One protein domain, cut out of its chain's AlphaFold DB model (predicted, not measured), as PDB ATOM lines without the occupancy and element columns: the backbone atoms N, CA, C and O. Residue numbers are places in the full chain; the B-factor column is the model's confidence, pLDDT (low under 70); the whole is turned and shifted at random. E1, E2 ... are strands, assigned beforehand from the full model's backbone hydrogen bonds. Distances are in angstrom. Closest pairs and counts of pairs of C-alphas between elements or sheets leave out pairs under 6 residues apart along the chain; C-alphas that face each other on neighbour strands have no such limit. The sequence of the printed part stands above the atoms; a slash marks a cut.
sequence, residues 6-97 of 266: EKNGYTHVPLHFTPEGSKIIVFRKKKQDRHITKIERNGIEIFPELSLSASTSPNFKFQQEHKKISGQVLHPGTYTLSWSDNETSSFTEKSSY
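Overview. This is residues 6 to 97 of the 266 residues of the protein "Glyco_hydro_2_N domain-containing protein" of Clostridiales bacterium (UniProt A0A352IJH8). A strongly twisted sheet of four strands, E3, E2, E6 and E7, has the hairpin of E4 and E5 crossed over part of one face, so that the two sheets are only partly face to face. At the E3 side of the sheet, the short strand E1 leads into a wide loop, residues 13 to 35, which swings out and returns to E2; its residues 26 to 31 stick out free. The printed part has 92 residues, with no named helix and seven named strands, E1 to E7 in order along the chain. The larger sheet has the order E3, E2, E6, E7 and both sheets are antiparallel; the class is all strand, though only 38 residues are in named elements. The whole is compact, with a radius of gyration of the C-alphas of 14.0 A and spans of 39 by 37 by 30 A.

Arrangement. In the larger sheet the inner strands E2, residues 36 to 41, and E6, residues 77 to 83, are antiparallel at 161 degrees, with N 40 and O 80 2.9 A apart, within hydrogen-bond range. Edge strand E3, residues 44 to 47, forms a hairpin with E2 at 145 degrees, with N 41 and O 44 at 2.8 A. The other edge strand, E7, residues 88 to 93, forms a hairpin with E6 at 159 degrees, with N 79 and O 91 at 2.8 A. The hairpin of E4, residues 60 to 65, and E5, residues 68 to 73, is antiparallel at 163 degrees, with N 63 and O 70 at 2.8 A. E4 is apart from E2, E3, E6 and E7. The closest C-alphas of E5 and E7, those of Val 73 and Glu 93, are 7.9 A apart. E1, residues 10 to 12, pairs with no named strand, but residues 6 to 7 pair with its residues 10 to 11, antiparallel.

Along the chain. E6 is the longest strand by residues, 18.9 A from C-alpha 77 at (-12.984, 13.442, -139.225) to C-alpha 83. E5 measures 16.8 A, E4 and E7 16.6 A each, and E2 13.9 A. E1 begins at C-alpha 10 at (0.925, 32.446, -157.781), and E7 ends at C-alpha 93 at (-15.243, 9.978, -142.615).

Size, cuts and confidence. The two C-alphas farthest apart, those of Lys 29 and Ser 95, are 38.8 A apart. The printed part has no cut. The links E1 to E2, 23 residues, and E3 to E4, 12 residues, are long; the other four are tight. The larger sheet is only just strongly twisted, its C-alphas lying up to 4.1 A off its best plane. The mean pLDDT of the printed part is 88.6, and residues 50 to 54 are under 70.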
ATOM      1  N   GLU A   6      -5.037  30.188-155.591       92.75
ATOM      2  CA  GLU A   6      -4.309  31.283-156.218       92.75
ATOM      3  C   GLU A   6      -4.221  32.458-155.248       92.75
ATOM      4  O   GLU A   6      -5.216  32.866-154.648       92.75
ATOM      5  N   LYS A   7      -3.016  32.996-155.061       93.06
ATOM      6  CA  LYS A   7      -2.777  34.155-154.198       93.06
ATOM      7  C   LYS A   7      -1.607  34.953-154.743       93.06
ATOM      8  O   LYS A   7      -0.571  34.389-155.078       93.06
ATOM      9  N   ASN A   8      -1.767  36.273-154.828       94.06
ATOM     10  CA  ASN A   8      -0.715  37.200-155.262       94.06
ATOM     11  C   ASN A   8      -0.087  36.844-156.627       94.06
ATOM     12  O   ASN A   8       1.112  37.021-156.818       94.06
ATOM     13  N   GLY A   9      -0.881  36.315-157.566       92.56
ATOM     14  CA  GLY A   9      -0.404  35.903-158.893       92.56
ATOM     15  C   GLY A   9       0.299  34.540-158.949       92.56
ATOM     16  O   GLY A   9       0.777  34.161-160.015       92.56
ATOM     17  N   TYR A  10       0.345  33.789-157.845       93.81
ATOM     18  CA  TYR A  10       0.925  32.446-157.781       93.81
ATOM     19  C   TYR A  10      -0.156  31.377-157.625       93.81
ATOM     20  O   TYR A  10      -1.138  31.583-156.909       93.81
ATOM     21  N   THR A  11       0.060  30.209-158.235       92.62
ATOM     22  CA  THR A  11      -0.736  28.998-157.996       92.62
ATOM     23  C   THR A  11      -0.016  28.095-157.001       92.62
ATOM     24  O   THR A  11       1.103  27.647-157.249       92.62
ATOM     25  N   HIS A  12      -0.675  27.788-155.891       92.31
ATOM     26  CA  HIS A  12      -0.150  26.954-154.820       92.31
ATOM     27  C   HIS A  12      -0.815  25.580-154.838       92.31
ATOM     28  O   HIS A  12      -2.041  25.460-154.857       92.31
ATOM     29  N   VAL A  13       0.006  24.533-154.817       90.94
ATOM     30  CA  VAL A  13      -0.419  23.146-155.012       90.94
ATOM     31  C   VAL A  13       0.120  22.274-153.875       90.94
ATOM     32  O   VAL A  13       1.334  22.272-153.662       90.94
ATOM     33  N   PRO A  14      -0.723  21.488-153.178       89.81
ATOM     34  CA  PRO A  14      -0.232  20.519-152.209       89.81
ATOM     35  C   PRO A  14       0.349  19.306-152.949       89.81
ATOM     36  O   PRO A  14      -0.356  18.623-153.695       89.81
ATOM     37  N   LEU A  15       1.640  19.031-152.751       87.88
ATOM     38  CA  LEU A  15       2.330  17.884-153.346       87.88
ATOM     39  C   LEU A  15       2.872  16.956-152.262       87.88
ATOM     40  O   LEU A  15       3.575  17.385-151.355       87.88
ATOM     41  N   HIS A  16       2.590  15.663-152.411       87.38
ATOM     42  CA  HIS A  16       3.228  14.592-151.649       87.38
ATOM     43  C   HIS A  16       4.208  13.843-152.553       87.38
ATOM     44  O   HIS A  16       3.791  13.288-153.575       87.38
ATOM     45  N   PHE A  17       5.494  13.860-152.210       86.44
ATOM     46  CA  PHE A  17       6.538  13.126-152.921       86.44
ATOM     47  C   PHE A  17       6.910  11.874-152.136       86.44
ATOM     48  O   PHE A  17       7.221  11.942-150.949       86.44
ATOM     49  N   THR A  18       6.886  10.732-152.814       86.50
ATOM     50  CA  THR A  18       7.496   9.502-152.313       86.50
ATOM     51  C   THR A  18       9.023   9.613-152.387       86.50
ATOM     52  O   THR A  18       9.523  10.451-153.148       86.50
ATOM     53  N   PRO A  19       9.782   8.789-151.637       84.25
ATOM     54  CA  PRO A  19      11.231   8.696-151.802       84.25
ATOM     55  C   PRO A  19      11.600   8.531-153.277       84.25
ATOM     56  O   PRO A  19      10.981   7.732-153.972       84.25
ATOM     57  N   GLU A  20      12.539   9.351-153.761       86.44
ATOM     58  CA  GLU A  20      13.020   9.349-155.156       86.44
ATOM     59  C   GLU A  20      11.926   9.572-156.230       86.44
ATOM     60  O   GLU A  20      12.173   9.475-157.433       86.44
ATOM     61  N   GLY A  21      10.709   9.934-155.813       85.94
ATOM     62  CA  GLY A  21       9.586  10.197-156.697       85.94
ATOM     63  C   GLY A  21       9.716  11.537-157.416       85.94
ATOM     64  O   GLY A  21      10.182  12.532-156.865       85.94
ATOM     65  N   SER A  22       9.205  11.591-158.644       90.81
ATOM     66  CA  SER A  22       9.082  12.828-159.418       90.81
ATOM     67  C   SER A  22       7.636  13.051-159.863       90.81
ATOM     68  O   SER A  22       6.821  12.126-159.910       90.81
ATOM     69  N   LYS A  23       7.282  14.306-160.151       91.00
ATOM     70  CA  LYS A  23       5.959  14.680-160.663       91.00
ATOM     71  C   LYS A  23       6.101  15.722-161.760       91.00
ATOM     72  O   LYS A  23       6.930  16.619-161.660       91.00
ATOM     73  N   ILE A  24       5.228  15.636-162.760       92.81
ATOM     74  CA  ILE A  24       5.076  16.657-163.797       92.81
ATOM     75  C   ILE A  24       3.775  17.409-163.526       92.81
ATOM     76  O   ILE A  24       2.696  16.812-163.519       92.81
ATOM     77  N   ILE A  25       3.870  18.721-163.310       90.62
ATOM     78  CA  ILE A  25       2.707  19.592-163.120       90.62
ATOM     79  C   ILE A  25       2.438  20.330-164.429       90.62
ATOM     80  O   ILE A  25       3.271  21.099-164.903       90.62
ATOM     81  N   VAL A  26       1.278  20.072-165.035       90.06
ATOM     82  CA  VAL A  26       0.928  20.595-166.362       90.06
ATOM     83  C   VAL A  26      -0.151  21.669-166.244       90.06
ATOM     84  O   VAL A  26      -1.302  21.367-165.925       90.06
ATOM     85  N   PHE A  27       0.201  22.906-166.588       89.19
ATOM     86  CA  PHE A  27      -0.741  24.016-166.735       89.19
ATOM     87  C   PHE A  27      -1.181  24.118-168.197       89.19
ATOM     88  O   PHE A  27      -0.356  24.225-169.101       89.19
ATOM     89  N   ARG A  28      -2.492  24.056-168.447       87.44
ATOM     90  CA  ARG A  28      -3.068  24.140-169.799       87.44
ATOM     91  C   ARG A  28      -3.950  25.376-169.902       87.44
ATOM     92  O   ARG A  28      -4.720  25.645-168.985       87.44
ATOM     93  N   LYS A  29      -3.902  26.073-171.041       87.31
ATOM     94  CA  LYS A  29      -4.843  27.156-171.362       87.31
ATOM     95  C   LYS A  29      -6.226  26.557-171.638       87.31
ATOM     96  O   LYS A  29      -6.499  26.105-172.744       87.31
ATOM     97  N   LYS A  30      -7.078  26.507-170.617       84.94
ATOM     98  CA  LYS A  30      -8.482  26.087-170.711       84.94
ATOM     99  C   LYS A  30      -9.326  26.872-169.714       84.94
ATOM    100  O   LYS A  30      -8.782  27.440-168.770       84.94
ATOM    101  N   LYS A  31     -10.652  26.859-169.895       82.62
ATOM    102  CA  LYS A  31     -11.574  27.346-168.861       82.62
ATOM    103  C   LYS A  31     -11.292  26.594-167.559       82.62
ATOM    104  O   LYS A  31     -11.169  25.367-167.570       82.62
ATOM    105  N   GLN A  32     -11.158  27.343-166.471       81.25
ATOM    106  CA  GLN A  32     -10.907  26.785-165.153       81.25
ATOM    107  C   GLN A  32     -12.106  25.935-164.734       81.25
ATOM    108  O   GLN A  32     -13.251  26.393-164.758       81.25
ATOM    109  N   ASP A  33     -11.839  24.675-164.405       86.88
ATOM    110  CA  ASP A  33     -12.840  23.813-163.794       86.88
ATOM    111  C   ASP A  33     -12.977  24.175-162.308       86.88
ATOM    112  O   ASP A  33     -12.034  24.681-161.686       86.88
ATOM    113  N   ARG A  34     -14.148  23.882-161.735       89.69
ATOM    114  CA  ARG A  34     -14.372  23.977-160.290       89.69
ATOM    115  C   ARG A  34     -13.304  23.165-159.553       89.69
ATOM    116  O   ARG A  34     -13.060  22.012-159.908       89.69
ATOM    117  N   HIS A  35     -12.680  23.761-158.547       92.44
ATOM    118  CA  HIS A  35     -11.615  23.141-157.763       92.44
ATOM    119  C   HIS A  35     -11.717  23.545-156.288       92.44
ATOM    120  O   HIS A  35     -12.417  24.491-155.938       92.44
ATOM    121  N   ILE A  36     -11.048  22.782-155.434       95.00
ATOM    122  CA  ILE A  36     -10.984  22.939-153.986       95.00
ATOM    123  C   ILE A  36      -9.851  23.914-153.664       95.00
ATOM    124  O   ILE A  36      -8.703  23.668-154.041       95.00
ATOM    125  N   THR A  37     -10.175  24.988-152.951       95.69
ATOM    126  CA  THR A  37      -9.241  26.059-152.569       95.69
ATOM    127  C   THR A  37      -8.799  25.971-151.113       95.69
ATOM    128  O   THR A  37      -7.714  26.440-150.777       95.69
ATOM    129  N   LYS A  38      -9.602  25.333-150.255       95.50
ATOM    130  CA  LYS A  38      -9.319  25.142-148.828       95.50
ATOM    131  C   LYS A  38      -9.908  23.821-148.332       95.50
ATOM    132  O   LYS A  38     -10.958  23.387-148.808       95.50
ATOM    133  N   ILE A  39      -9.211  23.185-147.392       95.00
ATOM    134  CA  ILE A  39      -9.625  21.942-146.736       95.00
ATOM    135  C   ILE A  39      -9.463  22.105-145.227       95.00
ATOM    136  O   ILE A  39      -8.377  22.408-144.734       95.00
ATOM    137  N   GLU A  40     -10.534  21.832-144.494       95.00
ATOM    138  CA  GLU A  40     -10.544  21.772-143.035       95.00
ATOM    139  C   GLU A  40     -10.895  20.359-142.575       95.00
ATOM    140  O   GLU A  40     -11.740  19.702-143.184       95.00
ATOM    141  N   ARG A  41     -10.280  19.901-141.482       93.88
ATOM    142  CA  ARG A  41     -10.625  18.661-140.779       93.88
ATOM    143  C   ARG A  41     -10.939  18.995-139.326       93.88
ATOM    144  O   ARG A  41     -10.072  19.482-138.607       93.88
ATOM    145  N   ASN A  42     -12.159  18.701-138.883       94.00
ATOM    146  CA  ASN A  42     -12.656  19.020-137.539       94.00
ATOM    147  C   ASN A  42     -12.511  20.516-137.190       94.00
ATOM    148  O   ASN A  42     -12.154  20.863-136.070       94.00
ATOM    149  N   GLY A  43     -12.742  21.395-138.173       92.50
ATOM    150  CA  GLY A  43     -12.601  22.848-138.026       92.50
ATOM    151  C   GLY A  43     -11.159  23.370-138.044       92.50
ATOM    152  O   GLY A  43     -10.960  24.575-137.945       92.50
ATOM    153  N   ILE A  44     -10.159  22.494-138.181       91.69
ATOM    154  CA  ILE A  44      -8.749  22.880-138.311       91.69
ATOM    155  C   ILE A  44      -8.380  22.905-139.793       91.69
ATOM    156  O   ILE A  44      -8.569  21.909-140.494       91.69
ATOM    157  N   GLU A  45      -7.835  24.023-140.267       92.50
ATOM    158  CA  GLU A  45      -7.328  24.148-141.632       92.50
ATOM    159  C   GLU A  45      -6.089  23.265-141.842       92.50
ATOM    160  O   GLU A  45      -5.105  23.351-141.108       92.50
ATOM    161  N   ILE A  46      -6.159  22.389-142.847       91.56
ATOM    162  CA  ILE A  46      -5.065  21.484-143.248       91.56
ATOM    163  C   ILE A  46      -4.512  21.811-144.642       91.56
ATOM    164  O   ILE A  46      -3.523  21.229-145.091       91.56
ATOM    165  N   PHE A  47      -5.184  22.719-145.347       92.50
ATOM    166  CA  PHE A  47      -4.770  23.343-146.593       92.50
ATOM    167  C   PHE A  47      -5.588  24.633-146.756       92.50
ATOM    168  O   PHE A  47      -6.812  24.547-146.630       92.50
ATOM    169  N   PRO A  48      -4.993  25.792-147.092       86.69
ATOM    170  CA  PRO A  48      -3.607  26.016-147.516       86.69
ATOM    171  C   PRO A  48      -2.544  26.067-146.414       86.69
ATOM    172  O   PRO A  48      -1.378  25.808-146.722       86.69
ATOM    173  N   GLU A  49      -2.899  26.356-145.161       78.50
ATOM    174  CA  GLU A  49      -1.950  26.236-144.053       78.50
ATOM    175  C   GLU A  49      -1.627  24.754-143.814       78.50
ATOM    176  O   GLU A  49      -2.389  23.997-143.218       78.50
ATOM    177  N   LEU A  50      -0.495  24.314-144.371       63.41
ATOM    178  CA  LEU A  50       0.010  22.943-144.304       63.41
ATOM    179  C   LEU A  50       0.511  22.622-142.889       63.41
ATOM    180  O   LEU A  50       1.700  22.426-142.659       63.41
ATOM    181  N   SER A  51      -0.411  22.501-141.938       62.56
ATOM    182  CA  SER A  51      -0.184  21.901-140.618       62.56
ATOM    183  C   SER A  51      -0.123  20.363-140.702       62.56
ATOM    184  O   SER A  51      -0.589  19.642-139.820       62.56
ATOM    185  N   LEU A  52       0.421  19.830-141.802       67.50
ATOM    186  CA  LEU A  52       0.479  18.399-142.074       67.50
ATOM    187  C   LEU A  52       1.838  17.839-141.660       67.50
ATOM    188  O   LEU A  52       2.881  18.316-142.106       67.50
ATOM    189  N   SER A  53       1.827  16.786-140.847       68.06
ATOM    190  CA  SER A  53       3.024  15.993-140.588       68.06
ATOM    191  C   SER A  53       3.428  15.206-141.836       68.06
ATOM    192  O   SER A  53       2.585  14.785-142.635       68.06
ATOM    193  N   ALA A  54       4.736  14.993-142.000       67.69
ATOM    194  CA  ALA A  54       5.251  14.094-143.021       67.69
ATOM    195  C   ALA A  54       4.726  12.668-142.780       67.69
ATOM    196  O   ALA A  54       4.735  12.171-141.653       67.69
ATOM    197  N   SER A  55       4.283  12.013-143.849       74.00
ATOM    198  CA  SER A  55       3.722  10.662-143.818       74.00
ATOM    199  C   SER A  55       4.078   9.902-145.094       74.00
ATOM    200  O   SER A  55       4.325  10.491-146.148       74.00
ATOM    201  N   THR A  56       4.082   8.572-145.012       73.31
ATOM    202  CA  THR A  56       4.332   7.684-146.162       73.31
ATOM    203  C   THR A  56       3.214   7.745-147.209       73.31
ATOM    204  O   THR A  56       3.477   7.556-148.393       73.31
ATOM    205  N   SER A  57       1.999   8.102-146.788       79.19
ATOM    206  CA  SER A  57       0.817   8.280-147.640       79.19
ATOM    207  C   SER A  57       0.290   9.712-147.555       79.19
ATOM    208  O   SER A  57       0.365  10.314-146.485       79.19
ATOM    209  N   PRO A  58      -0.288  10.277-148.628       84.62
ATOM    210  CA  PRO A  58      -0.857  11.620-148.583       84.62
ATOM    211  C   PRO A  58      -2.047  11.694-147.612       84.62
ATOM    212  O   PRO A  58      -2.900  10.809-147.600       84.62
ATOM    213  N   ASN A  59      -2.143  12.785-146.843       86.81
ATOM    214  CA  ASN A  59      -3.266  13.038-145.925       86.81
ATOM    215  C   ASN A  59      -4.624  13.081-146.640       86.81
ATOM    216  O   ASN A  59      -5.650  12.704-146.075       86.81
ATOM    217  N   PHE A  60      -4.624  13.544-147.887       90.00
ATOM    218  CA  PHE A  60      -5.764  13.500-148.781       90.00
ATOM    219  C   PHE A  60      -5.289  13.351-150.227       90.00
ATOM    220  O   PHE A  60      -4.237  13.860-150.616       90.00
ATOM    221  N   LYS A  61      -6.094  12.683-151.046       90.38
ATOM    222  CA  LYS A  61      -5.896  12.566-152.489       90.38
ATOM    223  C   LYS A  61      -7.237  12.797-153.160       90.38
ATOM    224  O   LYS A  61      -8.112  11.947-153.071       90.38
ATOM    225  N   PHE A  62      -7.388  13.926-153.842       91.88
ATOM    226  CA  PHE A  62      -8.560  14.200-154.671       91.88
ATOM    227  C   PHE A  62      -8.174  14.144-156.145       91.88
ATOM    228  O   PHE A  62      -7.147  14.686-156.562       91.88
ATOM    229  N   GLN A  63      -9.014  13.503-156.941       89.31
ATOM    230  CA  GLN A  63      -8.856  13.353-158.379       89.31
ATOM    231  C   GLN A  63     -10.148  13.733-159.093       89.31
ATOM    232  O   GLN A  63     -11.227  13.732-158.510       89.31
ATOM    233  N   GLN A  64     -10.020  14.110-160.362       86.31
ATOM    234  CA  GLN A  64     -11.152  14.494-161.191       86.31
ATOM    235  C   GLN A  64     -11.143  13.664-162.467       86.31
ATOM    236  O   GLN A  64     -10.196  13.743-163.248       86.31
ATOM    237  N   GLU A  65     -12.230  12.940-162.698       83.81
ATOM    238  CA  GLU A  65     -12.471  12.145-163.900       83.81
ATOM    239  C   GLU A  65     -13.839  12.516-164.466       83.81
ATOM    240  O   GLU A  65     -14.827  12.569-163.737       83.81
ATOM    241  N   HIS A  66     -13.919  12.828-165.763       83.69
ATOM    242  CA  HIS A  66     -15.181  13.201-166.426       83.69
ATOM    243  C   HIS A  66     -16.009  14.266-165.666       83.69
ATOM    244  O   HIS A  66     -17.232  14.176-165.592       83.69
ATOM    245  N   LYS A  67     -15.341  15.280-165.086       81.50
ATOM    246  CA  LYS A  67     -15.926  16.347-164.232       81.50
ATOM    247  C   LYS A  67     -16.494  15.894-162.880       81.50
ATOM    248  O   LYS A  67     -16.989  16.737-162.138       81.50
ATOM    249  N   LYS A  68     -16.395  14.614-162.532       85.69
ATOM    250  CA  LYS A  68     -16.681  14.119-161.186       85.69
ATOM    251  C   LYS A  68     -15.406  14.185-160.367       85.69
ATOM    252  O   LYS A  68     -14.350  13.773-160.844       85.69
ATOM    253  N   ILE A  69     -15.509  14.720-159.158       89.12
ATOM    254  CA  ILE A  69     -14.394  14.748-158.221       89.12
ATOM    255  C   ILE A  69     -14.630  13.634-157.212       89.12
ATOM    256  O   ILE A  69     -15.709  13.510-156.635       89.12
ATOM    257  N   SER A  70     -13.616  12.807-157.028       90.31
ATOM    258  CA  SER A  70     -13.571  11.815-155.968       90.31
ATOM    259  C   SER A  70     -12.298  12.002-155.169       90.31
ATOM    260  O   SER A  70     -11.337  12.627-155.627       90.31
ATOM    261  N   GLY A  71     -12.276  11.471-153.959       90.31
ATOM    262  CA  GLY A  71     -11.047  11.459-153.203       90.31
ATOM    263  C   GLY A  71     -11.017  10.469-152.071       90.31
ATOM    264  O   GLY A  71     -11.960   9.729-151.817       90.31
ATOM    265  N   GLN A  72      -9.874  10.477-151.419       91.31
ATOM    266  CA  GLN A  72      -9.517   9.634-150.299       91.31
ATOM    267  C   GLN A  72      -8.912  10.532-149.232       91.31
ATOM    268  O   GLN A  72      -8.183  11.476-149.550       91.31
ATOM    269  N   VAL A  73      -9.199  10.227-147.974       91.19
ATOM    270  CA  VAL A  73      -8.601  10.897-146.819       91.19
ATOM    271  C   VAL A  73      -7.953   9.854-145.928       91.19
ATOM    272  O   VAL A  73      -8.474   8.751-145.771       91.19
ATOM    273  N   LEU A  74      -6.797  10.195-145.369       87.62
ATOM    274  CA  LEU A  74      -6.012   9.273-144.558       87.62
ATOM    275  C   LEU A  74      -6.627   9.075-143.175       87.62
ATOM    276  O   LEU A  74      -6.576   7.984-142.627       87.62
ATOM    277  N   HIS A  75      -7.208  10.129-142.611       88.88
ATOM    278  CA  HIS A  75      -7.643  10.154-141.221       88.88
ATOM    279  C   HIS A  75      -9.151  10.390-141.100       88.88
ATOM    280  O   HIS A  75      -9.708  11.149-141.901       88.88
ATOM    281  N   PRO A  76      -9.811   9.819-140.078       92.31
ATOM    282  CA  PRO A  76     -11.210  10.114-139.801       92.31
ATOM    283  C   PRO A  76     -11.394  11.580-139.390       92.31
ATOM    284  O   PRO A  76     -10.471  12.243-138.907       92.31
ATOM    285  N   GLY A  77     -12.607  12.083-139.580       93.81
ATOM    286  CA  GLY A  77     -12.984  13.442-139.225       93.81
ATOM    287  C   GLY A  77     -14.100  13.987-140.103       93.81
ATOM    288  O   GLY A  77     -14.474  13.400-141.122       93.81
ATOM    289  N   THR A  78     -14.619  15.139-139.698       95.62
ATOM    290  CA  THR A  78     -15.506  15.942-140.535       95.62
ATOM    291  C   THR A  78     -14.655  16.872-141.378       95.62
ATOM    292  O   THR A  78     -13.938  17.718-140.845       95.62
ATOM    293  N   TYR A  79     -14.729  16.688-142.688       95.25
ATOM    294  CA  TYR A  79     -14.027  17.497-143.663       95.25
ATOM    295  C   TYR A  79     -14.959  18.556-144.223       95.25
ATOM    296  O   TYR A  79     -16.085  18.242-144.608       95.25
ATOM    297  N   THR A  80     -14.463  19.784-144.314       96.00
ATOM    298  CA  THR A  80     -15.118  20.883-145.025       96.00
ATOM    299  C   THR A  80     -14.202  21.332-146.150       96.00
ATOM    300  O   THR A  80     -13.020  21.597-145.940       96.00
ATOM    301  N   LEU A  81     -14.747  21.373-147.360       95.94
ATOM    302  CA  LEU A  81     -14.061  21.813-148.565       95.94
ATOM    303  C   LEU A  81     -14.650  23.152-148.986       95.94
ATOM    304  O   LEU A  81     -15.867  23.248-149.163       95.94
ATOM    305  N   SER A  82     -13.801  24.157-149.176       96.19
ATOM    306  CA  SER A  82     -14.189  25.394-149.855       96.19
ATOM    307  C   SER A  82     -13.839  25.290-151.331       96.19
ATOM    308  O   SER A  82     -12.746  24.842-151.695       96.19
ATOM    309  N   TRP A  83     -14.776  25.696-152.177       95.44
ATOM    310  CA  TRP A  83     -14.661  25.599-153.624       95.44
ATOM    311  C   TRP A  83     -14.351  26.957-154.256       95.44
ATOM    312  O   TRP A  83     -14.614  28.018-153.695       95.44
ATOM    313  N   SER A  84     -13.823  26.923-155.477       94.06
ATOM    314  CA  SER A  84     -13.485  28.108-156.271       94.06
ATOM    315  C   SER A  84     -14.686  28.970-156.681       94.06
ATOM    316  O   SER A  84     -14.503  30.073-157.178       94.06
ATOM    317  N   ASP A  85     -15.907  28.455-156.530       93.25
ATOM    318  CA  ASP A  85     -17.168  29.173-156.744       93.25
ATOM    319  C   ASP A  85     -17.768  29.736-155.442       93.25
ATOM    320  O   ASP A  85     -18.912  30.179-155.439       93.25
ATOM    321  N   ASN A  86     -16.985  29.768-154.356       93.31
ATOM    322  CA  ASN A  86     -17.372  30.213-153.011       93.31
ATOM    323  C   ASN A  86     -18.427  29.339-152.313       93.31
ATOM    324  O   ASN A  86     -18.866  29.673-151.214       93.31
ATOM    325  N   GLU A  87     -18.812  28.210-152.903       95.00
ATOM    326  CA  GLU A  87     -19.608  27.204-152.210       95.00
ATOM    327  C   GLU A  87     -18.735  26.362-151.269       95.00
ATOM    328  O   GLU A  87     -17.503  26.314-151.374       95.00
ATOM    329  N   THR A  88     -19.389  25.637-150.363       94.81
ATOM    330  CA  THR A  88     -18.750  24.664-149.479       94.81
ATOM    331  C   THR A  88     -19.433  23.307-149.582       94.81
ATOM    332  O   THR A  88     -20.622  23.198-149.869       94.81
ATOM    333  N   SER A  89     -18.668  22.244-149.348       94.12
ATOM    334  CA  SER A  89     -19.211  20.897-149.165       94.12
ATOM    335  C   SER A  89     -18.567  20.252-147.953       94.12
ATOM    336  O   SER A  89     -17.359  20.402-147.762       94.12
ATOM    337  N   SER A  90     -19.333  19.465-147.206       94.12
ATOM    338  CA  SER A  90     -18.807  18.733-146.060       94.12
ATOM    339  C   SER A  90     -19.139  17.253-146.140       94.12
ATOM    340  O   SER A  90     -20.192  16.858-146.636       94.12
ATOM    341  N   PHE A  91     -18.233  16.428-145.631       93.56
ATOM    342  CA  PHE A  91     -18.454  14.999-145.455       93.56
ATOM    343  C   PHE A  91     -17.782  14.526-144.169       93.56
ATOM    344  O   PHE A  91     -16.779  15.086-143.731       93.56
ATOM    345  N   THR A  92     -18.318  13.469-143.567       93.81
ATOM    346  CA  THR A  92     -17.719  12.841-142.386       93.81
ATOM    347  C   THR A  92     -17.164  11.483-142.767       93.81
ATOM    348  O   THR A  92     -17.902  10.618-143.245       93.81
ATOM    349  N   GLU A  93     -15.874  11.286-142.519       92.50
ATOM    350  CA  GLU A  93     -15.243   9.978-142.615       92.50
ATOM    351  C   GLU A  93     -15.056   9.393-141.214       92.50
ATOM    352  O   GLU A  93     -14.495  10.034-140.324       92.50
ATOM    353  N   LYS A  94     -15.579   8.183-141.005       89.62
ATOM    354  CA  LYS A  94     -15.648   7.549-139.680       89.62
ATOM    355  C   LYS A  94     -14.437   6.673-139.392       89.62
ATOM    356  O   LYS A  94     -14.128   6.440-138.229       89.62
ATOM    357  N   SER A  95     -13.765   6.185-140.429       83.81
ATOM    358  CA  SER A  95     -12.633   5.276-140.289       83.81
ATOM    359  C   SER A  95     -11.471   5.698-141.171       83.81
ATOM    360  O   SER A  95     -11.661   6.221-142.265       83.81
ATOM    361  N   SER A  96     -10.265   5.407-140.695       84.25
ATOM    362  CA  SER A  96      -9.054   5.438-141.512       84.25
ATOM    363  C   SER A  96      -9.125   4.396-142.641       84.25
ATOM    364  O   SER A  96     -10.084   3.625-142.759       84.25
ATOM    365  N   TYR A  97      -8.072   4.337-143.451       88.25
ATOM    366  CA  TYR A  97      -7.801   3.171-144.282       88.25
ATOM    367  C   TYR A  97      -7.711   1.893-143.428       88.25
ATOM    368  O   TYR A  97      -7.349   1.934-142.250       88.25
TER     369      TYR A  97